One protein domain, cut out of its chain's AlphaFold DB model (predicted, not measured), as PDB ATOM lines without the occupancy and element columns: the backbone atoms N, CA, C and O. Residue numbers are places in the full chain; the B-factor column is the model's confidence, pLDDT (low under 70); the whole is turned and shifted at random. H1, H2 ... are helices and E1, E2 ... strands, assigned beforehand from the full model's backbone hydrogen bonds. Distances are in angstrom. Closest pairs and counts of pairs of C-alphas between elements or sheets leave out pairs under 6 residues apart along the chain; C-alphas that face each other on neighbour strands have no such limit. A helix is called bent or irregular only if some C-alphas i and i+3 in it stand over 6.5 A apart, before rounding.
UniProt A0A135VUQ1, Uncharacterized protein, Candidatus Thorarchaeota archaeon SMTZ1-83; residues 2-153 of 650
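Overview. This is residues 2 to 153 of the 650 residues of an uncharacterized protein of Candidatus Thorarchaeota archaeon SMTZ1-83 (UniProt A0A135VUQ1). A twisted sheet of four antiparallel strands, E5 E6 E7 E8, makes the core; the bent hairpin of E3 and E4 runs alongside E8, and its open end reaches E6. The short helices H2 and H3 pack on one face, while the small, low-confidence hairpin of E1 and E2 lies at one end of the longest axis, with H1 between it and the core. The printed part has 152 residues, with three named helices and eight named strands in the order H1 E1 E2 E3 E4 E5 H2 E6 E7 E8 H3; the class is mixed, helices and strands. It is compact, with a radius of gyration of the C-alphas of 16.1 A and spans of 49 by 34 by 29 A.

Arrangement. H1, residues 2 to 14, precedes the antiparallel hairpin of E1, residues 21 to 23, and E2, residues 30 to 32, which has no backbone N and O within hydrogen-bond range across it; C-alphas 22 and 31 face each other at 5.4 A. E3, residues 44 to 53, bends by 63 degrees at residue 48 and E4, residues 59 to 71, by 100 degrees at residue 65; they form an antiparallel hairpin with N 47 and O 68 at 2.8 A. The sheet runs E5, residues 76 to 81, E6, 111 to 118, E7, 125 to 130, and E8, 137 to 143. N 114 and O 78 are 2.8 A apart, N 128 and O 115 2.8 A, and N 143 and O 125 2.7 A. E6, E7 and E8 form a meander, each strand the antiparallel neighbour of the one before. The closest C-alphas of E3 and E8, Val 51 and Ser 140, are 4.7 A apart; those of E4 and E6, Glu 71 and Arg 118, 5.5 A. H1 only grazes the sheet, with residues 2 to 6. H2, residues 98 to 104, and H3, residues 145 to 151, are on the same face, at heights over the sheet of 8.0 A and 9.2 A. Each O i to N i+4 pair is within hydrogen-bond range in H1, but 0 of 3 in H2 and 1 of 3 in H3, beside 2 of 4 and 3 of 4 O i to N i+3 pairs.

Along the chain. H1 begins at C-alpha 2, (135.685, 121.898, 203.439), and is 19.0 A long. E3 measures 25.9 A, E4 24.7 A and E6 23.0 A. H2 is irregular, with C-alphas 99 and 102 8.5 A apart. H3 ends at C-alpha 151, (114.152, 118.408, 191.296).

Size, cuts and confidence. The two C-alphas farthest apart, Pro 35 and Gly 92, are 49.3 A apart. The printed part has no cut; the links E2 to E3 and E5 to H2 are long. The mean pLDDT of the printed part is 71.7, with residues 2 to 42, 54 to 57 and 107 to 108 under 70.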
ATOM      1  N   VAL A   2     136.563 122.433 204.518       30.03
ATOM      2  CA  VAL A   2     135.685 121.898 203.439       30.03
ATOM      3  C   VAL A   2     135.879 120.390 203.178       30.03
ATOM      4  O   VAL A   2     134.908 119.648 203.090       30.03
ATOM      5  N   LYS A   3     137.128 119.905 203.183       34.34
ATOM      6  CA  LYS A   3     137.452 118.475 203.018       34.34
ATOM      7  C   LYS A   3     136.893 117.570 204.138       34.34
ATOM      8  O   LYS A   3     136.432 116.473 203.865       34.34
ATOM      9  N   GLY A   4     136.847 118.065 205.379       35.97
ATOM     10  CA  GLY A   4     136.365 117.296 206.536       35.97
ATOM     11  C   GLY A   4     134.839 117.160 206.609       35.97
ATOM     12  O   GLY A   4     134.338 116.199 207.180       35.97
ATOM     13  N   LEU A   5     134.090 118.091 206.003       40.34
ATOM     14  CA  LEU A   5     132.633 117.977 205.867       40.34
ATOM     15  C   LEU A   5     132.264 116.907 204.822       40.34
ATOM     16  O   LEU A   5     131.316 116.151 205.014       40.34
ATOM     17  N   SER A   6     133.054 116.838 203.748       37.47
ATOM     18  CA  SER A   6     132.932 115.870 202.654       37.47
ATOM     19  C   SER A   6     133.251 114.437 203.110       37.47
ATOM     20  O   SER A   6     132.467 113.516 202.883       37.47
ATOM     21  N   GLU A   7     134.333 114.261 203.878       42.28
ATOM     22  CA  GLU A   7     134.727 112.969 204.462       42.28
ATOM     23  C   GLU A   7     133.712 112.455 205.507       42.28
ATOM     24  O   GLU A   7     133.426 111.259 205.546       42.28
ATOM     25  N   ALA A   8     133.100 113.340 206.307       41.31
ATOM     26  CA  ALA A   8     132.088 112.961 207.300       41.31
ATOM     27  C   ALA A   8     130.751 112.529 206.669       41.31
ATOM     28  O   ALA A   8     130.143 111.563 207.124       41.31
ATOM     29  N   VAL A   9     130.305 113.203 205.600       41.38
ATOM     30  CA  VAL A   9     129.118 112.783 204.832       41.38
ATOM     31  C   VAL A   9     129.375 111.432 204.157       41.38
ATOM     32  O   VAL A   9     128.507 110.565 204.177       41.38
ATOM     33  N   HIS A  10     130.583 111.210 203.631       43.03
ATOM     34  CA  HIS A  10     130.934 109.944 202.993       43.03
ATOM     35  C   HIS A  10     131.028 108.768 203.983       43.03
ATOM     36  O   HIS A  10     130.540 107.682 203.674       43.03
ATOM     37  N   ALA A  11     131.584 108.985 205.182       39.84
ATOM     38  CA  ALA A  11     131.695 107.957 206.223       39.84
ATOM     39  C   ALA A  11     130.325 107.499 206.759       39.84
ATOM     40  O   ALA A  11     130.122 106.303 206.956       39.84
ATOM     41  N   VAL A  12     129.372 108.426 206.917       41.22
ATOM     42  CA  VAL A  12     127.977 108.106 207.286       41.22
ATOM     43  C   VAL A  12     127.259 107.365 206.151       41.22
ATOM     44  O   VAL A  12     126.473 106.461 206.406       41.22
ATOM     45  N   MET A  13     127.564 107.684 204.889       39.44
ATOM     46  CA  MET A  13     126.964 107.012 203.727       39.44
ATOM     47  C   MET A  13     127.529 105.609 203.439       39.44
ATOM     48  O   MET A  13     126.858 104.828 202.769       39.44
ATOM     49  N   GLN A  14     128.741 105.277 203.902       39.09
ATOM     50  CA  GLN A  14     129.357 103.959 203.671       39.09
ATOM     51  C   GLN A  14     129.154 102.952 204.812       39.09
ATOM     52  O   GLN A  14     129.180 101.753 204.546       39.09
ATOM     53  N   ASN A  15     128.927 103.402 206.050       35.41
ATOM     54  CA  ASN A  15     128.773 102.529 207.217       35.41
ATOM     55  C   ASN A  15     127.458 102.831 207.943       35.41
ATOM     56  O   ASN A  15     127.412 103.688 208.820       35.41
ATOM     57  N   SER A  16     126.398 102.083 207.630       33.84
ATOM     58  CA  SER A  16     125.049 102.252 208.200       33.84
ATOM     59  C   SER A  16     124.914 101.903 209.695       33.84
ATOM     60  O   SER A  16     123.801 101.660 210.148       33.84
ATOM     61  N   HIS A  17     126.013 101.795 210.458       33.56
ATOM     62  CA  HIS A  17     125.998 101.284 211.839       33.56
ATOM     63  C   HIS A  17     126.990 101.936 212.829       33.56
ATOM     64  O   HIS A  17     127.080 101.459 213.958       33.56
ATOM     65  N   GLU A  18     127.717 103.011 212.490       31.83
ATOM     66  CA  GLU A  18     128.598 103.683 213.471       31.83
ATOM     67  C   GLU A  18     128.444 105.212 213.492       31.83
ATOM     68  O   GLU A  18     128.704 105.913 212.515       31.83
ATOM     69  N   VAL A  19     128.069 105.746 214.662       36.34
ATOM     70  CA  VAL A  19     127.927 107.185 214.924       36.34
ATOM     71  C   VAL A  19     129.297 107.813 215.210       36.34
ATOM     72  O   VAL A  19     129.876 107.625 216.283       36.34
ATOM     73  N   LEU A  20     129.794 108.626 214.276       33.19
ATOM     74  CA  LEU A  20     130.989 109.458 214.452       33.19
ATOM     75  C   LEU A  20     130.597 110.907 214.774       33.19
ATOM     76  O   LEU A  20     130.197 111.672 213.899       33.19
ATOM     77  N   VAL A  21     130.763 111.318 216.036       35.78
ATOM     78  CA  VAL A  21     130.703 112.736 216.424       35.78
ATOM     79  C   VAL A  21     132.120 113.303 216.405       35.78
ATOM     80  O   VAL A  21     132.973 112.890 217.193       35.78
ATOM     81  N   VAL A  22     132.375 114.265 215.514       35.47
ATOM     82  CA  VAL A  22     133.656 114.984 215.449       35.47
ATOM     83  C   VAL A  22     133.556 116.274 216.269       35.47
ATOM     84  O   VAL A  22     132.811 117.194 215.924       35.47
ATOM     85  N   ASP A  23     134.298 116.328 217.377       34.16
ATOM     86  CA  ASP A  23     134.463 117.520 218.213       34.16
ATOM     87  C   ASP A  23     135.624 118.372 217.667       34.16
ATOM     88  O   ASP A  23     136.753 117.894 217.548       34.16
ATOM     89  N   TYR A  24     135.338 119.625 217.301       42.91
ATOM     90  CA  TYR A  24     136.280 120.550 216.652       42.91
ATOM     91  C   TYR A  24     136.845 121.612 217.611       42.91
ATOM     92  O   TYR A  24     137.244 122.694 217.189       42.91
ATOM     93  N   SER A  25     136.886 121.324 218.911       33.00
ATOM     94  CA  SER A  25     137.382 122.256 219.934       33.00
ATOM     95  C   SER A  25     138.918 122.284 220.114       33.00
ATOM     96  O   SER A  25     139.400 122.978 221.007       33.00
ATOM     97  N   GLY A  26     139.708 121.603 219.267       36.06
ATOM     98  CA  GLY A  26     141.180 121.585 219.351       36.06
ATOM     99  C   GLY A  26     141.911 121.413 218.009       36.06
ATOM    100  O   GLY A  26     141.292 121.110 216.992       36.06
ATOM    101  N   GLU A  27     143.242 121.597 218.014       34.19
ATOM    102  CA  GLU A  27     144.129 121.588 216.824       34.19
ATOM    103  C   GLU A  27     144.159 120.253 216.047       34.19
ATOM    104  O   GLU A  27     144.629 120.211 214.910       34.19
ATOM    105  N   HIS A  28     143.588 119.178 216.604       31.91
ATOM    106  CA  HIS A  28     143.394 117.894 215.931       31.91
ATOM    107  C   HIS A  28     141.997 117.316 216.249       31.91
ATOM    108  O   HIS A  28     141.671 117.168 217.428       31.91
ATOM    109  N   PRO A  29     141.167 116.971 215.241       33.72
ATOM    110  CA  PRO A  29     139.867 116.345 215.473       33.72
ATOM    111  C   PRO A  29     140.043 114.928 216.033       33.72
ATOM    112  O   PRO A  29     140.798 114.123 215.487       33.72
ATOM    113  N   VAL A  30     139.330 114.616 217.117       32.72
ATOM    114  CA  VAL A  30     139.316 113.285 217.744       32.72
ATOM    115  C   VAL A  30     137.926 112.676 217.577       32.72
ATOM    116  O   VAL A  30     136.932 113.270 217.994       32.72
ATOM    117  N   ALA A  31     137.858 111.483 216.985       31.34
ATOM    118  CA  ALA A  31     136.641 110.683 216.911       31.34
ATOM    119  C   ALA A  31     136.250 110.178 218.308       31.34
ATOM    120  O   ALA A  31     137.054 109.533 218.984       31.34
ATOM    121  N   LYS A  32     135.017 110.455 218.749       34.28
ATOM    122  CA  LYS A  32     134.440 109.848 219.957       34.28
ATOM    123  C   LYS A  32     133.121 109.161 219.618       34.28
ATOM    124  O   LYS A  32     132.210 109.793 219.092       34.28
ATOM    125  N   THR A  33     133.016 107.888 219.982       32.41
ATOM    126  CA  THR A  33     131.765 107.121 220.007       32.41
ATOM    127  C   THR A  33     130.966 107.506 221.255       32.41
ATOM    128  O   THR A  33     131.507 107.474 222.365       32.41
ATOM    129  N   ARG A  34     129.691 107.882 221.099       35.56
ATOM    130  CA  ARG A  34     128.758 108.059 222.227       35.56
ATOM    131  C   ARG A  34     127.893 106.802 222.389       35.56
ATOM    132  O   ARG A  34     127.534 106.223 221.370       35.56
ATOM    133  N   PRO A  35     127.538 106.399 223.623       33.09
ATOM    134  CA  PRO A  35     126.528 105.370 223.833       33.09
ATOM    135  C   PRO A  35     125.153 105.893 223.410       33.09
ATOM    136  O   PRO A  35     124.825 107.053 223.675       33.09
ATOM    137  N   GLU A  36     124.384 105.025 222.757       39.12
ATOM    138  CA  GLU A  36     122.960 105.187 222.475       39.12
ATOM    139  C   GLU A  36     122.188 105.354 223.787       39.12
ATOM    140  O   GLU A  36     121.980 104.382 224.508       39.12
ATOM    141  N   GLU A  37     121.734 106.565 224.094       36.69
ATOM    142  CA  GLU A  37     120.588 106.740 224.984       36.69
ATOM    143  C   GLU A  37     119.601 107.732 224.351       36.69
ATOM    144  O   GLU A  37     119.929 108.883 224.060       36.69
ATOM    145  N   ASP A  38     118.396 107.196 224.139       39.09
ATOM    146  CA  ASP A  38     117.095 107.838 223.960       39.09
ATOM    147  C   ASP A  38     116.828 108.685 222.707       39.09
ATOM    148  O   ASP A  38     116.666 109.889 222.817       39.09
ATOM    149  N   PHE A  39     116.624 108.038 221.549       37.03
ATOM    150  CA  PHE A  39     115.491 108.306 220.633       37.03
ATOM    151  C   PHE A  39     115.301 107.108 219.678       37.03
ATOM    152  O   PHE A  39     116.167 106.858 218.841       37.03
ATOM    153  N   PRO A  40     114.188 106.353 219.739       38.56
ATOM    154  CA  PRO A  40     113.913 105.347 218.725       38.56
ATOM    155  C   PRO A  40     113.440 106.040 217.438       38.56
ATOM    156  O   PRO A  40     112.360 106.628 217.416       38.56
ATOM    157  N   GLY A  41     114.213 105.919 216.353       50.84
ATOM    158  CA  GLY A  41     113.610 105.726 215.028       50.84
ATOM    159  C   GLY A  41     114.120 106.525 213.828       50.84
ATOM    160  O   GLY A  41     113.741 106.149 212.725       50.84
ATOM    161  N   VAL A  42     114.950 107.567 213.963       53.91
ATOM    162  CA  VAL A  42     115.483 108.305 212.794       53.91
ATOM    163  C   VAL A  42     116.908 108.788 213.070       53.91
ATOM    164  O   VAL A  42     117.124 109.610 213.960       53.91
ATOM    165  N   GLU A  43     117.890 108.286 212.316       78.69
ATOM    166  CA  GLU A  43     119.265 108.795 212.373       78.69
ATOM    167  C   GLU A  43     119.301 110.252 211.887       78.69
ATOM    168  O   GLU A  43     118.740 110.584 210.839       78.69
ATOM    169  N   SER A  44     119.948 111.143 212.647       80.19
ATOM    170  CA  SER A  44     119.988 112.580 212.348       80.19
ATOM    171  C   SER A  44     121.401 113.156 212.409       80.19
ATOM    172  O   SER A  44     122.248 112.711 213.183       80.19
ATOM    173  N   VAL A  45     121.661 114.168 211.577       82.75
ATOM    174  CA  VAL A  45     122.967 114.823 211.437       82.75
ATOM    175  C   VAL A  45     122.829 116.325 211.713       82.75
ATOM    176  O   VAL A  45     121.999 116.990 211.089       82.75
ATOM    177  N   PRO A  46     123.646 116.915 212.607       81.94
ATOM    178  CA  PRO A  46     123.629 118.353 212.839       81.94
ATOM    179  C   PRO A  46     124.362 119.116 211.725       81.94
ATOM    180  O   PRO A  46     125.544 118.895 211.459       81.94
ATOM    181  N   ARG A  47     123.691 120.098 211.123       85.56
ATOM    182  CA  ARG A  47     124.263 121.077 210.192       85.56
ATOM    183  C   ARG A  47     124.618 122.354 210.949       85.56
ATOM    184  O   ARG A  47     123.767 122.963 211.590       85.56
ATOM    185  N   ARG A  48     125.893 122.752 210.888       86.06
ATOM    186  CA  ARG A  48     126.431 123.958 211.561       86.06
ATOM    187  C   ARG A  48     126.838 125.069 210.600       86.06
ATOM    188  O   ARG A  48     127.068 126.195 211.031       86.06
ATOM    189  N   HIS A  49     126.926 124.750 209.314       85.25
ATOM    190  CA  HIS A  49     127.352 125.679 208.282       85.25
ATOM    191  C   HIS A  49     126.351 125.690 207.138       85.25
ATOM    192  O   HIS A  49     125.795 124.650 206.778       85.25
ATOM    193  N   ARG A  50     126.174 126.871 206.556       89.75
ATOM    194  CA  ARG A  50     125.544 127.075 205.260       89.75
ATOM    195  C   ARG A  50     126.626 127.402 204.237       89.75
ATOM    196  O   ARG A  50     127.523 128.186 204.533       89.75
ATOM    197  N   VAL A  51     126.510 126.834 203.041       85.38
ATOM    198  CA  VAL A  51     127.385 127.130 201.900       85.38
ATOM    199  C   VAL A  51     126.542 127.749 200.786       85.38
ATOM    200  O   VAL A  51     125.516 127.177 200.428       85.38
ATOM    201  N   THR A  52     126.920 128.911 200.263       84.75
ATOM    202  CA  THR A  52     126.197 129.616 199.186       84.75
ATOM    203  C   THR A  52     127.163 130.155 198.139       84.75
ATOM    204  O   THR A  52     128.333 130.382 198.428       84.75
ATOM    205  N   VAL A  53     126.676 130.411 196.923       78.19
ATOM    206  CA  VAL A  53     127.456 131.098 195.881       78.19
ATOM    207  C   VAL A  53     127.133 132.597 195.899       78.19
ATOM    208  O   VAL A  53     125.981 133.007 195.758       78.19
ATOM    209  N   GLY A  54     128.159 133.423 196.113       68.75
ATOM    210  CA  GLY A  54     128.073 134.883 196.169       68.75
ATOM    211  C   GLY A  54     128.084 135.567 194.796       68.75
ATOM    212  O   GLY A  54     128.239 134.939 193.746       68.75
ATOM    213  N   GLN A  55     127.947 136.899 194.791       62.97
ATOM    214  CA  GLN A  55     128.082 137.691 193.564       62.97
ATOM    215  C   GLN A  55     129.511 137.555 193.010       62.97
ATOM    216  O   GLN A  55     130.471 137.964 193.657       62.97
ATOM    217  N   GLY A  56     129.642 136.957 191.820       62.84
ATOM    218  CA  GLY A  56     130.929 136.664 191.178       62.84
ATOM    219  C   GLY A  56     131.366 135.193 191.215       62.84
ATOM    220  O   GLY A  56     132.510 134.918 190.870       62.84
ATOM    221  N   GLY A  57     130.495 134.261 191.628       66.50
ATOM    222  CA  GLY A  57     130.775 132.816 191.563       66.50
ATOM    223  C   GLY A  57     131.671 132.289 192.692       66.50
ATOM    224  O   GLY A  57     132.197 131.185 192.595       66.50
ATOM    225  N   GLN A  58     131.880 133.079 193.752       78.19
ATOM    226  CA  GLN A  58     132.687 132.684 194.911       78.19
ATOM    227  C   GLN A  58     131.848 131.930 195.947       78.19
ATOM    228  O   GLN A  58     130.765 132.386 196.314       78.19
ATOM    229  N   THR A  59     132.381 130.827 196.470       80.88
ATOM    230  CA  THR A  59     131.766 130.053 197.556       80.88
ATOM    231  C   THR A  59     131.901 130.786 198.894       80.88
ATOM    232  O   THR A  59     133.005 131.117 199.330       80.88
ATOM    233  N   LEU A  60     130.779 131.014 199.570       83.69
ATOM    234  CA  LEU A  60     130.676 131.629 200.889       83.69
ATOM    235  C   LEU A  60     130.255 130.570 201.910       83.69
ATOM    236  O   LEU A  60     129.296 129.836 201.686       83.69
ATOM    237  N   VAL A  61     130.959 130.502 203.042       88.25
ATOM    238  CA  VAL A  61     130.637 129.588 204.148       88.25
ATOM    239  C   VAL A  61     130.270 130.410 205.376       88.25
ATOM    240  O   VAL A  61     131.096 131.147 205.909       88.25
ATOM    241  N   GLU A  62     129.035 130.262 205.839       87.56
ATOM    242  CA  GLU A  62     128.505 130.950 207.015       87.56
ATOM    243  C   GLU A  62     128.238 129.950 208.140       87.56
ATOM    244  O   GLU A  62     127.734 128.851 207.903       87.56
ATOM    245  N   THR A  63     128.565 130.321 209.378       86.62
ATOM    246  CA  THR A  63     128.211 129.520 210.561       86.62
ATOM    247  C   THR A  63     126.796 129.879 210.999       86.62
ATOM    248  O   THR A  63     126.463 131.057 211.075       86.62
ATOM    249  N   LEU A  64     125.964 128.870 211.255       83.56
ATOM    250  CA  LEU A  64     124.590 129.059 211.715       83.56
ATOM    251  C   LEU A  64     124.564 129.385 213.214       83.56
ATOM    252  O   LEU A  64     125.311 128.783 213.985       83.56
ATOM    253  N   ASP A  65     123.660 130.278 213.624       81.00
ATOM    254  CA  ASP A  65     123.471 130.646 215.038       81.00
ATOM    255  C   ASP A  65     123.047 129.444 215.901       81.00
ATOM    256  O   ASP A  65     123.416 129.336 217.071       81.00
ATOM    257  N   THR A  66     122.293 128.511 215.314       83.88
ATOM    258  CA  THR A  66     121.890 127.238 215.920       83.88
ATOM    259  C   THR A  66     122.105 126.092 214.937       83.88
ATOM    260  O   THR A  66     121.943 126.245 213.725       83.88
ATOM    261  N   SER A  67     122.487 124.916 215.447       85.81
ATOM    262  CA  SER A  67     122.610 123.728 214.602       85.81
ATOM    263  C   SER A  67     121.233 123.241 214.162       85.81
ATOM    264  O   SER A  67     120.369 123.014 215.008       85.81
ATOM    265  N   ILE A  68     121.065 123.016 212.863       88.12
ATOM    266  CA  ILE A  68     119.847 122.443 212.284       88.12
ATOM    267  C   ILE A  68     120.017 120.927 212.219       88.12
ATOM    268  O   ILE A  68     121.017 120.449 211.688       88.12
ATOM    269  N   LEU A  69     119.068 120.167 212.760       90.31
ATOM    270  CA  LEU A  69     119.075 118.709 212.655       90.31
ATOM    271  C   LEU A  69     118.383 118.287 211.360       90.31
ATOM    272  O   LEU A  69     117.268 118.726 211.080       90.31
ATOM    273  N   VAL A  70     119.047 117.441 210.575       90.44
ATOM    274  CA  VAL A  70     118.484 116.861 209.349       90.44
ATOM    275  C   VAL A  70     118.483 115.344 209.432       90.44
ATOM    276  O   VAL A  70     119.366 114.772 210.070       90.44
ATOM    277  N   GLU A  71     117.524 114.690 208.786       90.44
ATOM    278  CA  GLU A  71     117.537 113.231 208.619       90.44
ATOM    279  C   GLU A  71     118.806 112.804 207.866       90.44
ATOM    280  O   GLU A  71     119.190 113.437 206.878       90.44
ATOM    281  N   ALA A  72     119.486 111.760 208.344       83.38
ATOM    282  CA  ALA A  72     120.718 111.266 207.730       83.38
ATOM    283  C   ALA A  72     120.453 110.723 206.320       83.38
ATOM    284  O   ALA A  72     121.171 111.069 205.379       83.38
ATOM    285  N   GLU A  73     119.386 109.941 206.165       86.00
ATOM    286  CA  GLU A  73     118.964 109.395 204.882       86.00
ATOM    287  C   GLU A  73     118.328 110.496 204.010       86.00
ATOM    288  O   GLU A  73     117.366 111.152 204.427       86.00
ATOM    289  N   PRO A  74     118.846 110.746 202.794       89.06
ATOM    290  CA  PRO A  74     118.203 111.669 201.875       89.06
ATOM    291  C   PRO A  74     116.914 111.055 201.330       89.06
ATOM    292  O   PRO A  74     116.900 109.923 200.856       89.06
ATOM    293  N   PHE A  75     115.829 111.829 201.307       86.00
ATOM    294  CA  PHE A  75     114.589 111.367 200.672       86.00
ATOM    295  C   PHE A  75     114.573 111.632 199.158       86.00
ATOM    296  O   PHE A  75     113.712 111.107 198.448       86.00
ATOM    297  N   LEU A  76     115.482 112.476 198.658       87.12
ATOM    298  CA  LEU A  76     115.684 112.708 197.232       87.12
ATOM    299  C   LEU A  76     117.170 112.871 196.931       87.12
ATOM    300  O   LEU A  76     117.852 113.705 197.524       87.12
ATOM    301  N   GLU A  77     117.624 112.131 195.929       89.38
ATOM    302  CA  GLU A  77     118.946 112.272 195.346       89.38
ATOM    303  C   GLU A  77     118.824 112.244 193.820       89.38
ATOM    304  O   GLU A  77     118.193 111.350 193.251       89.38
ATOM    305  N   VAL A  78     119.381 113.248 193.144       87.12
ATOM    306  CA  VAL A  78     119.305 113.358 191.682       87.12
ATOM    307  C   VAL A  78     120.553 114.030 191.117       87.12
ATOM    308  O   VAL A  78     121.098 114.951 191.718       87.12
ATOM    309  N   ALA A  79     121.011 113.574 189.951       86.38
ATOM    310  CA  ALA A  79     122.086 114.221 189.209       86.38
ATOM    311  C   ALA A  79     121.496 115.142 188.136       86.38
ATOM    312  O   ALA A  79     120.751 114.667 187.276       86.38
ATOM    313  N   LEU A  80     121.822 116.434 188.157       85.25
ATOM    314  CA  LEU A  80     121.313 117.437 187.209       85.25
ATOM    315  C   LEU A  80     122.445 118.376 186.776       85.25
ATOM    316  O   LEU A  80     123.380 118.584 187.552       85.25
ATOM    317  N   PRO A  81     122.394 118.931 185.555       85.25
ATOM    318  CA  PRO A  81     123.442 119.815 185.071       85.25
ATOM    319  C   PRO A  81     123.410 121.162 185.811       85.25
ATOM    320  O   PRO A  81     122.336 121.715 186.077       85.25
ATOM    321  N   TYR A  82     124.586 121.658 186.210       87.44
ATOM    322  CA  TYR A  82     124.719 122.811 187.104       87.44
ATOM    323  C   TYR A  82     126.039 123.560 186.921       87.44
ATOM    324  O   TYR A  82     127.101 122.946 186.868       87.44
ATOM    325  N   SER A  83     125.984 124.892 186.927       87.38
ATOM    326  CA  SER A  83     127.165 125.754 186.822       87.38
ATOM    327  C   SER A  83     127.433 126.489 188.136       87.38
ATOM    328  O   SER A  83     126.847 127.537 188.417       87.38
ATOM    329  N   ALA A  84     128.341 125.952 188.955       82.00
ATOM    330  CA  ALA A  84     128.679 126.514 190.269       82.00
ATOM    331  C   ALA A  84     129.392 127.880 190.199       82.00
ATOM    332  O   ALA A  84     129.364 128.647 191.158       82.00
ATOM    333  N   HIS A  85     130.019 128.197 189.064       79.75
ATOM    334  CA  HIS A  85     130.817 129.415 188.880       79.75
ATOM    335  C   HIS A  85     130.024 130.584 188.286       79.75
ATOM    336  O   HIS A  85     130.532 131.704 188.192       79.75
ATOM    337  N   MET A  86     128.776 130.344 187.885       76.00
ATOM    338  CA  MET A  86     127.904 131.386 187.362       76.00
ATOM    339  C   MET A  86     127.448 132.326 188.489       76.00
ATOM    340  O   MET A  86     127.127 131.873 189.591       76.00
ATOM    341  N   PRO A  87     127.387 133.649 188.244       73.12
ATOM    342  CA  PRO A  87     126.852 134.584 189.223       73.12
ATOM    343  C   PRO A  87     125.367 134.308 189.500       73.12
ATOM    344  O   PRO A  87     124.664 133.692 188.701       73.12
ATOM    345  N   VAL A  88     124.876 134.810 190.636       74.00
ATOM    346  CA  VAL A  88     123.447 134.802 190.988       74.00
ATOM    347  C   VAL A  88     122.653 135.499 189.875       74.00
ATOM    348  O   VAL A  88     122.749 136.716 189.710       74.00
ATOM    349  N   MET A  89     121.886 134.723 189.110       70.94
ATOM    350  CA  MET A  89     120.979 135.219 188.073       70.94
ATOM    351  C   MET A  89     119.545 135.233 188.597       70.94
ATOM    352  O   MET A  89     119.179 134.385 189.405       70.94
ATOM    353  N   ASP A  90     118.731 136.177 188.126       72.38
ATOM    354  CA  ASP A  90     117.282 136.106 188.331       72.38
ATOM    355  C   ASP A  90     116.753 134.844 187.633       72.38
ATOM    356  O   ASP A  90     116.921 134.679 186.423       72.38
ATOM    357  N   ASP A  91     116.151 133.938 188.402       73.31
ATOM    358  CA  ASP A  91     115.582 132.698 187.877       73.31
ATOM    359  C   ASP A  91     114.249 132.935 187.145       73.31
ATOM    360  O   ASP A  91     113.740 132.039 186.466       73.31
ATOM    361  N   GLY A  92     113.675 134.140 187.263       71.06
ATOM    362  CA  GLY A  92     112.375 134.489 186.706       71.06
ATOM    363  C   GLY A  92     111.223 133.698 187.329       71.06
ATOM    364  O   GLY A  92     110.113 133.724 186.793       71.06
ATOM    365  N   MET A  93     111.467 132.983 188.433       75.69
ATOM    366  CA  MET A  93     110.520 132.099 189.104       75.69
ATOM    367  C   MET A  93     109.755 132.852 190.186       75.69
ATOM    368  O   MET A  93     110.238 133.784 190.827       75.69
ATOM    369  N   TYR A  94     108.521 132.427 190.431       77.56
ATOM    370  CA  TYR A  94     107.756 132.900 191.567       77.56
ATOM    371  C   TYR A  94     107.104 131.723 192.322       77.56
ATOM    372  O   TYR A  94     106.312 130.978 191.726       77.56
ATOM    373  N   PRO A  95     107.352 131.586 193.640       83.88
ATOM    374  CA  PRO A  95     108.361 132.325 194.417       83.88
ATOM    375  C   PRO A  95     109.790 132.112 193.871       83.88
ATOM    376  O   PRO A  95     110.002 131.108 193.199       83.88
ATOM    377  N   PRO A  96     110.745 133.027 194.091       83.62
ATOM    378  CA  PRO A  96     112.126 132.815 193.654       83.62
ATOM    379  C   PRO A  96     112.770 131.648 194.417       83.62
ATOM    380  O   PRO A  96     112.331 131.288 195.518       83.62
ATOM    381  N   SER A  97     113.804 131.053 193.830       87.00
ATOM    382  CA  SER A  97     114.612 130.022 194.483       87.00
ATOM    383  C   SER A  97     115.477 130.607 195.592       87.00
ATOM    384  O   SER A  97     115.959 131.743 195.518       87.00
ATOM    385  N   SER A  98     115.683 129.823 196.644       88.75
ATOM    386  CA  SER A  98     116.567 130.176 197.750       88.75
ATOM    387  C   SER A  98     117.985 130.367 197.207       88.75
ATOM    388  O   SER A  98     118.558 129.446 196.650       88.75
ATOM    389  N   PHE A  99     118.563 131.563 197.316       86.50
ATOM    390  CA  PHE A  99     119.885 131.876 196.734       86.50
ATOM    391  C   PHE A  99     119.983 131.731 195.199       86.50
ATOM    392  O   PHE A  99     121.081 131.618 194.646       86.50
ATOM    393  N   ALA A 100     118.852 131.789 194.490       85.44
ATOM    394  CA  ALA A 100     118.786 131.776 193.026       85.44
ATOM    395  C   ALA A 100     119.429 130.544 192.342       85.44
ATOM    396  O   ALA A 100     119.877 130.636 191.195       85.44
ATOM    397  N   TRP A 101     119.533 129.400 193.030       88.31
ATOM    398  CA  TRP A 101     120.214 128.207 192.499       88.31
ATOM    399  C   TRP A 101     119.592 127.667 191.228       88.31
ATOM    400  O   TRP A 101     120.292 127.142 190.367       88.31
ATOM    401  N   TYR A 102     118.284 127.845 191.066       86.25
ATOM    402  CA  TYR A 102     117.594 127.365 189.880       86.25
ATOM    403  C   TYR A 102     118.118 128.045 188.606       86.25
ATOM    404  O   TYR A 102     118.210 127.411 187.559       86.25
ATOM    405  N   GLY A 103     118.551 129.308 188.702       80.81
ATOM    406  CA  GLY A 103     119.177 130.029 187.592       80.81
ATOM    407  C   GLY A 103     120.530 129.454 187.153       80.81
ATOM    408  O   GLY A 103     120.993 129.777 186.064       80.81
ATOM    409  N   ARG A 104     121.164 128.595 187.963       85.19
ATOM    410  CA  ARG A 104     122.449 127.941 187.660       85.19
ATOM    411  C   ARG A 104     122.295 126.539 187.060       85.19
ATOM    412  O   ARG A 104     123.297 125.923 186.705       85.19
ATOM    413  N   MET A 105     121.068 126.039 186.894       83.31
ATOM    414  CA  MET A 105     120.801 124.806 186.148       83.31
ATOM    415  C   MET A 105     120.852 125.067 184.638       83.31
ATOM    416  O   MET A 105     119.902 125.598 184.060       83.31
ATOM    417  N   ILE A 106     121.954 124.694 183.988       77.38
ATOM    418  CA  ILE A 106     122.188 124.939 182.558       77.38
ATOM    419  C   ILE A 106     122.325 123.584 181.856       77.38
ATOM    420  O   ILE A 106     123.203 122.831 182.251       77.38
ATOM    421  N   PRO A 107     121.507 123.251 180.839       67.94
ATOM    422  CA  PRO A 107     121.460 121.907 180.251       67.94
ATOM    423  C   PRO A 107     122.797 121.320 179.777       67.94
ATOM    424  O   PRO A 107     122.984 120.115 179.897       67.94
ATOM    425  N   ASP A 108     123.704 122.159 179.272       68.62
ATOM    426  CA  ASP A 108     124.968 121.732 178.651       68.62
ATOM    427  C   ASP A 108     126.165 121.724 179.630       68.62
ATOM    428  O   ASP A 108     127.316 121.620 179.213       68.62
ATOM    429  N   GLU A 109     125.910 121.866 180.933       80.00
ATOM    430  CA  GLU A 109     126.939 121.873 181.982       80.00
ATOM    431  C   GLU A 109     127.138 120.503 182.640       80.00
ATOM    432  O   GLU A 109     126.316 119.589 182.516       80.00
ATOM    433  N   LYS A 110     128.232 120.369 183.403       83.12
ATOM    434  CA  LYS A 110     128.532 119.154 184.174       83.12
ATOM    435  C   LYS A 110     127.360 118.793 185.094       83.12
ATOM    436  O   LYS A 110     126.803 119.640 185.796       83.12
ATOM    437  N   ARG A 111     127.008 117.502 185.130       85.19
ATOM    438  CA  ARG A 111     126.013 116.972 186.069       85.19
ATOM    439  C   ARG A 111     126.599 116.902 187.473       85.19
ATOM    440  O   ARG A 111     127.610 116.244 187.702       85.19
ATOM    441  N   VAL A 112     125.925 117.547 188.414       89.31
ATOM    442  CA  VAL A 112     126.270 117.550 189.840       89.31
ATOM    443  C   VAL A 112     125.173 116.839 190.623       89.31
ATOM    444  O   VAL A 112     124.046 116.684 190.141       89.31
ATOM    445  N   ARG A 113     125.484 116.400 191.841       90.81
ATOM    446  CA  ARG A 113     124.538 115.691 192.699       90.81
ATOM    447  C   ARG A 113     123.782 116.677 193.588       90.81
ATOM    448  O   ARG A 113     124.385 117.434 194.343       90.81
ATOM    449  N   PHE A 114     122.457 116.620 193.511       92.75
ATOM    450  CA  PHE A 114     121.513 117.299 194.392       92.75
ATOM    451  C   PHE A 114     121.011 116.293 195.423       92.75
ATOM    452  O   PHE A 114     120.447 115.261 195.060       92.75
ATOM    453  N   ILE A 115     121.203 116.603 196.701       93.19
ATOM    454  CA  ILE A 115     120.799 115.778 197.839       93.19
ATOM    455  C   ILE A 115     119.823 116.592 198.676       93.19
ATOM    456  O   ILE A 115     120.157 117.698 199.106       93.19
ATOM    457  N   VAL A 116     118.630 116.055 198.920       93.44
ATOM    458  CA  VAL A 116     117.614 116.702 199.750       93.44
ATOM    459  C   VAL A 116     117.295 115.835 200.962       93.44
ATOM    460  O   VAL A 116     116.928 114.666 200.835       93.44
ATOM    461  N   GLN A 117     117.420 116.435 202.142       93.88
ATOM    462  CA  GLN A 117     117.154 115.815 203.440       93.88
ATOM    463  C   GLN A 117     116.041 116.576 204.155       93.88
ATOM    464  O   GLN A 117     115.897 117.789 203.974       93.88
ATOM    465  N   ARG A 118     115.256 115.885 204.983       92.44
ATOM    466  CA  ARG A 118     114.257 116.565 205.810       92.44
ATOM    467  C   ARG A 118     114.929 117.269 206.971       92.44
ATOM    468  O   ARG A 118     115.841 116.717 207.581       92.44
ATOM    469  N   ILE A 119     114.476 118.480 207.267       92.81
ATOM    470  CA  ILE A 119     114.825 119.155 208.511       92.81
ATOM    471  C   ILE A 119     113.851 118.658 209.580       92.81
ATOM    472  O   ILE A 119     112.645 118.611 209.348       92.81
ATOM    473  N   ILE A 120     114.375 118.259 210.736       89.12
ATOM    474  CA  ILE A 120     113.544 117.807 211.852       89.12
ATOM    475  C   ILE A 120     112.810 119.025 212.428       89.12
ATOM    476  O   ILE A 120     113.436 120.048 212.701       89.12
ATOM    477  N   ASP A 121     111.490 118.904 212.587       87.31
ATOM    478  CA  ASP A 121     110.591 119.941 213.115       87.31
ATOM    479  C   ASP A 121     110.510 121.254 212.295       87.31
ATOM    480  O   ASP A 121     110.090 122.286 212.821       87.31
ATOM    481  N   ASP A 122     110.858 121.236 210.998       88.12
ATOM    482  CA  ASP A 122     110.691 122.375 210.072       88.12
ATOM    483  C   ASP A 122     110.037 121.915 208.752       88.12
ATOM    484  O   ASP A 122     110.309 120.829 208.241       88.12
ATOM    485  N   ASP A 123     109.179 122.757 208.169       84.56
ATOM    486  CA  ASP A 123     108.542 122.498 206.869       84.56
ATOM    487  C   ASP A 123     109.537 122.629 205.693       84.56
ATOM    488  O   ASP A 123     109.295 122.143 204.577       84.56
ATOM    489  N   LYS A 124     110.670 123.305 205.914       90.31
ATOM    490  CA  LYS A 124     111.771 123.420 204.955       90.31
ATOM    491  C   LYS A 124     112.559 122.120 204.844       90.31
ATOM    492  O   LYS A 124     112.543 121.248 205.702       90.31
ATOM    493  N   GLN A 125     113.284 122.008 203.744       92.38
ATOM    494  CA  GLN A 125     114.129 120.861 203.429       92.38
ATOM    495  C   GLN A 125     115.576 121.331 203.325       92.38
ATOM    496  O   GLN A 125     115.820 122.478 202.970       92.38
ATOM    497  N   TRP A 126     116.549 120.483 203.624       94.69
ATOM    498  CA  TRP A 126     117.961 120.815 203.464       94.69
ATOM    499  C   TRP A 126     118.453 120.345 202.098       94.69
ATOM    500  O   TRP A 126     118.457 119.145 201.836       94.69
ATOM    501  N   LEU A 127     118.869 121.274 201.237       95.25
ATOM    502  CA  LEU A 127     119.469 120.974 199.938       95.25
ATOM    503  C   LEU A 127     120.991 121.034 200.042       95.25
ATOM    504  O   LEU A 127     121.529 121.989 200.592       95.25
ATOM    505  N   THR A 128     121.676 120.041 199.476       94.69
ATOM    506  CA  THR A 128     123.125 120.039 199.233       94.69
ATOM    507  C   THR A 128     123.388 119.787 197.748       94.69
ATOM    508  O   THR A 128     122.850 118.836 197.187       94.69
ATOM    509  N   ILE A 129     124.209 120.626 197.117       93.25
ATOM    510  CA  ILE A 129     124.648 120.516 195.721       93.25
ATOM    511  C   ILE A 129     126.159 120.286 195.729       93.25
ATOM    512  O   ILE A 129     126.900 121.115 196.265       93.25
ATOM    513  N   LEU A 130     126.619 119.172 195.160       93.25
ATOM    514  CA  LEU A 130     128.036 118.806 195.170       93.25
ATOM    515  C   LEU A 130     128.495 118.131 193.879       93.25
ATOM    516  O   LEU A 130     127.718 117.462 193.196       93.25
ATOM    517  N   ASP A 131     129.776 118.279 193.572       87.75
ATOM    518  CA  ASP A 131     130.439 117.544 192.498       87.75
ATOM    519  C   ASP A 131     130.669 116.084 192.923       87.75
ATOM    520  O   ASP A 131     131.353 115.852 193.920       87.75
ATOM    521  N   PRO A 132     130.134 115.086 192.200       85.00
ATOM    522  CA  PRO A 132     130.312 113.683 192.567       85.00
ATOM    523  C   PRO A 132     131.758 113.177 192.422       85.00
ATOM    524  O   PRO A 132     132.098 112.170 193.035       85.00
ATOM    525  N   GLU A 133     132.604 113.832 191.624       85.75
ATOM    526  CA  GLU A 133     133.991 113.403 191.386       85.75
ATOM    527  C   GLU A 133     134.953 113.997 192.415       85.75
ATOM    528  O   GLU A 133     135.781 113.294 192.993       85.75
ATOM    529  N   THR A 134     134.854 115.307 192.642       86.56
ATOM    530  CA  THR A 134     135.744 116.028 193.566       86.56
ATOM    531  C   THR A 134     135.207 116.047 194.993       86.56
ATOM    532  O   THR A 134     135.950 116.353 195.930       86.56
ATOM    533  N   MET A 135     133.926 115.709 195.166       83.56
ATOM    534  CA  MET A 135     133.184 115.790 196.423       83.56
ATOM    535  C   MET A 135     133.176 117.204 197.028       83.56
ATOM    536  O   MET A 135     132.999 117.375 198.241       83.56
ATOM    537  N   GLU A 136     133.377 118.221 196.187       88.12
ATOM    538  CA  GLU A 136     133.267 119.626 196.550       88.12
ATOM    539  C   GLU A 136     131.793 120.015 196.693       88.12
ATOM    540  O   GLU A 136     130.990 119.811 195.784       88.12
ATOM    541  N   VAL A 137     131.433 120.586 197.846       88.50
ATOM    542  CA  VAL A 137     130.093 121.133 198.083       88.50
ATOM    543  C   VAL A 137     130.043 122.545 197.521       88.50
ATOM    544  O   VAL A 137     130.667 123.453 198.070       88.50
ATOM    545  N   TYR A 138     129.261 122.729 196.464       89.81
ATOM    546  CA  TYR A 138     129.015 124.041 195.881       89.81
ATOM    547  C   TYR A 138     128.050 124.848 196.742       89.81
ATOM    548  O   TYR A 138     128.310 126.008 197.052       89.81
ATOM    549  N   GLU A 139     126.944 124.229 197.160       91.62
ATOM    550  CA  GLU A 139     125.876 124.894 197.906       91.62
ATOM    551  C   GLU A 139     125.235 123.947 198.921       91.62
ATOM    552  O   GLU A 139     125.115 122.748 198.686       91.62
ATOM    553  N   SER A 140     124.838 124.474 200.080       93.94
ATOM    554  CA  SER A 140     124.204 123.705 201.151       93.94
ATOM    555  C   SER A 140     123.382 124.612 202.072       93.94
ATOM    556  O   SER A 140     123.964 125.342 202.878       93.94
ATOM    557  N   TYR A 141     122.048 124.559 201.995       94.06
ATOM    558  CA  TYR A 141     121.139 125.404 202.792       94.06
ATOM    559  C   TYR A 141     119.686 124.896 202.842       94.06
ATOM    560  O   TYR A 141     119.299 124.033 202.052       94.06
ATOM    561  N   PRO A 142     118.842 125.467 203.730       93.31
ATOM    562  CA  PRO A 142     117.404 125.217 203.731       93.31
ATOM    563  C   PRO A 142     116.705 125.780 202.485       93.31
ATOM    564  O   PRO A 142     116.894 126.947 202.141       93.31
ATOM    565  N   VAL A 143     115.838 124.981 201.874       92.06
ATOM    566  CA  VAL A 143     114.979 125.304 200.729       92.06
ATOM    567  C   VAL A 143     113.515 125.030 201.055       92.06
ATOM    568  O   VAL A 143     113.187 124.244 201.946       92.06
ATOM    569  N   TYR A 144     112.609 125.663 200.318       90.06
ATOM    570  CA  TYR A 144     111.176 125.418 200.457       90.06
ATOM    571  C   TYR A 144     110.727 124.175 199.680       90.06
ATOM    572  O   TYR A 144     111.314 123.790 198.669       90.06
ATOM    573  N   GLN A 145     109.603 123.583 200.093       83.44
ATOM    574  CA  GLN A 145     109.033 122.389 199.456       83.44
ATOM    575  C   GLN A 145     108.756 122.567 197.947       83.44
ATOM    576  O   GLN A 145     108.884 121.616 197.175       83.44
ATOM    577  N   TYR A 146     108.397 123.780 197.501       83.69
ATOM    578  CA  TYR A 146     108.154 124.052 196.078       83.69
ATOM    579  C   TYR A 146     109.424 123.945 195.222       83.69
ATOM    580  O   TYR A 146     109.323 123.627 194.039       83.69
ATOM    581  N   GLU A 147     110.601 124.176 195.809       87.44
ATOM    582  CA  GLU A 147     111.893 124.090 195.120       87.44
ATOM    583  C   GLU A 147     112.275 122.632 194.880       87.44
ATOM    584  O   GLU A 147     112.630 122.239 193.770       87.44
ATOM    585  N   VAL A 148     112.093 121.802 195.912       86.06
ATOM    586  CA  VAL A 148     112.309 120.353 195.847       86.06
ATOM    587  C   VAL A 148     111.420 119.708 194.783       86.06
ATOM    588  O   VAL A 148     111.860 118.814 194.063       86.06
ATOM    589  N   GLY A 149     110.184 120.195 194.632       80.38
ATOM    590  CA  GLY A 149     109.253 119.705 193.618       80.38
ATOM    591  C   GLY A 149     109.788 119.788 192.183       80.38
ATOM    592  O   GLY A 149     109.446 118.925 191.376       80.38
ATOM    593  N   ALA A 150     110.652 120.758 191.860       82.19
ATOM    594  CA  ALA A 150     111.257 120.833 190.530       82.19
ATOM    595  C   ALA A 150     112.378 119.816 190.318       82.19
ATOM    596  O   ALA A 150     112.520 119.321 189.206       82.19
ATOM    597  N   LEU A 151     113.115 119.446 191.368       83.06
ATOM    598  CA  LEU A 151     114.152 118.408 191.296       83.06
ATOM    599  C   LEU A 151     113.563 117.011 191.039       83.06
ATOM    600  O   LEU A 151     114.233 116.130 190.505       83.06
ATOM    601  N   GLN A 152     112.298 116.800 191.413       77.31
ATOM    602  CA  GLN A 152     111.590 115.527 191.245       77.31
ATOM    603  C   GLN A 152     110.985 115.337 189.850       77.31
ATOM    604  O   GLN A 152     110.537 114.241 189.513       77.31
ATOM    605  N   VAL A 153     110.903 116.403 189.055       76.19
ATOM    606  CA  VAL A 153     110.193 116.395 187.780       76.19
ATOM    607  C   VAL A 153     111.206 116.421 186.651       76.19
ATOM    608  O   VAL A 153     111.867 117.429 186.433       76.19
TER     609      VAL A 153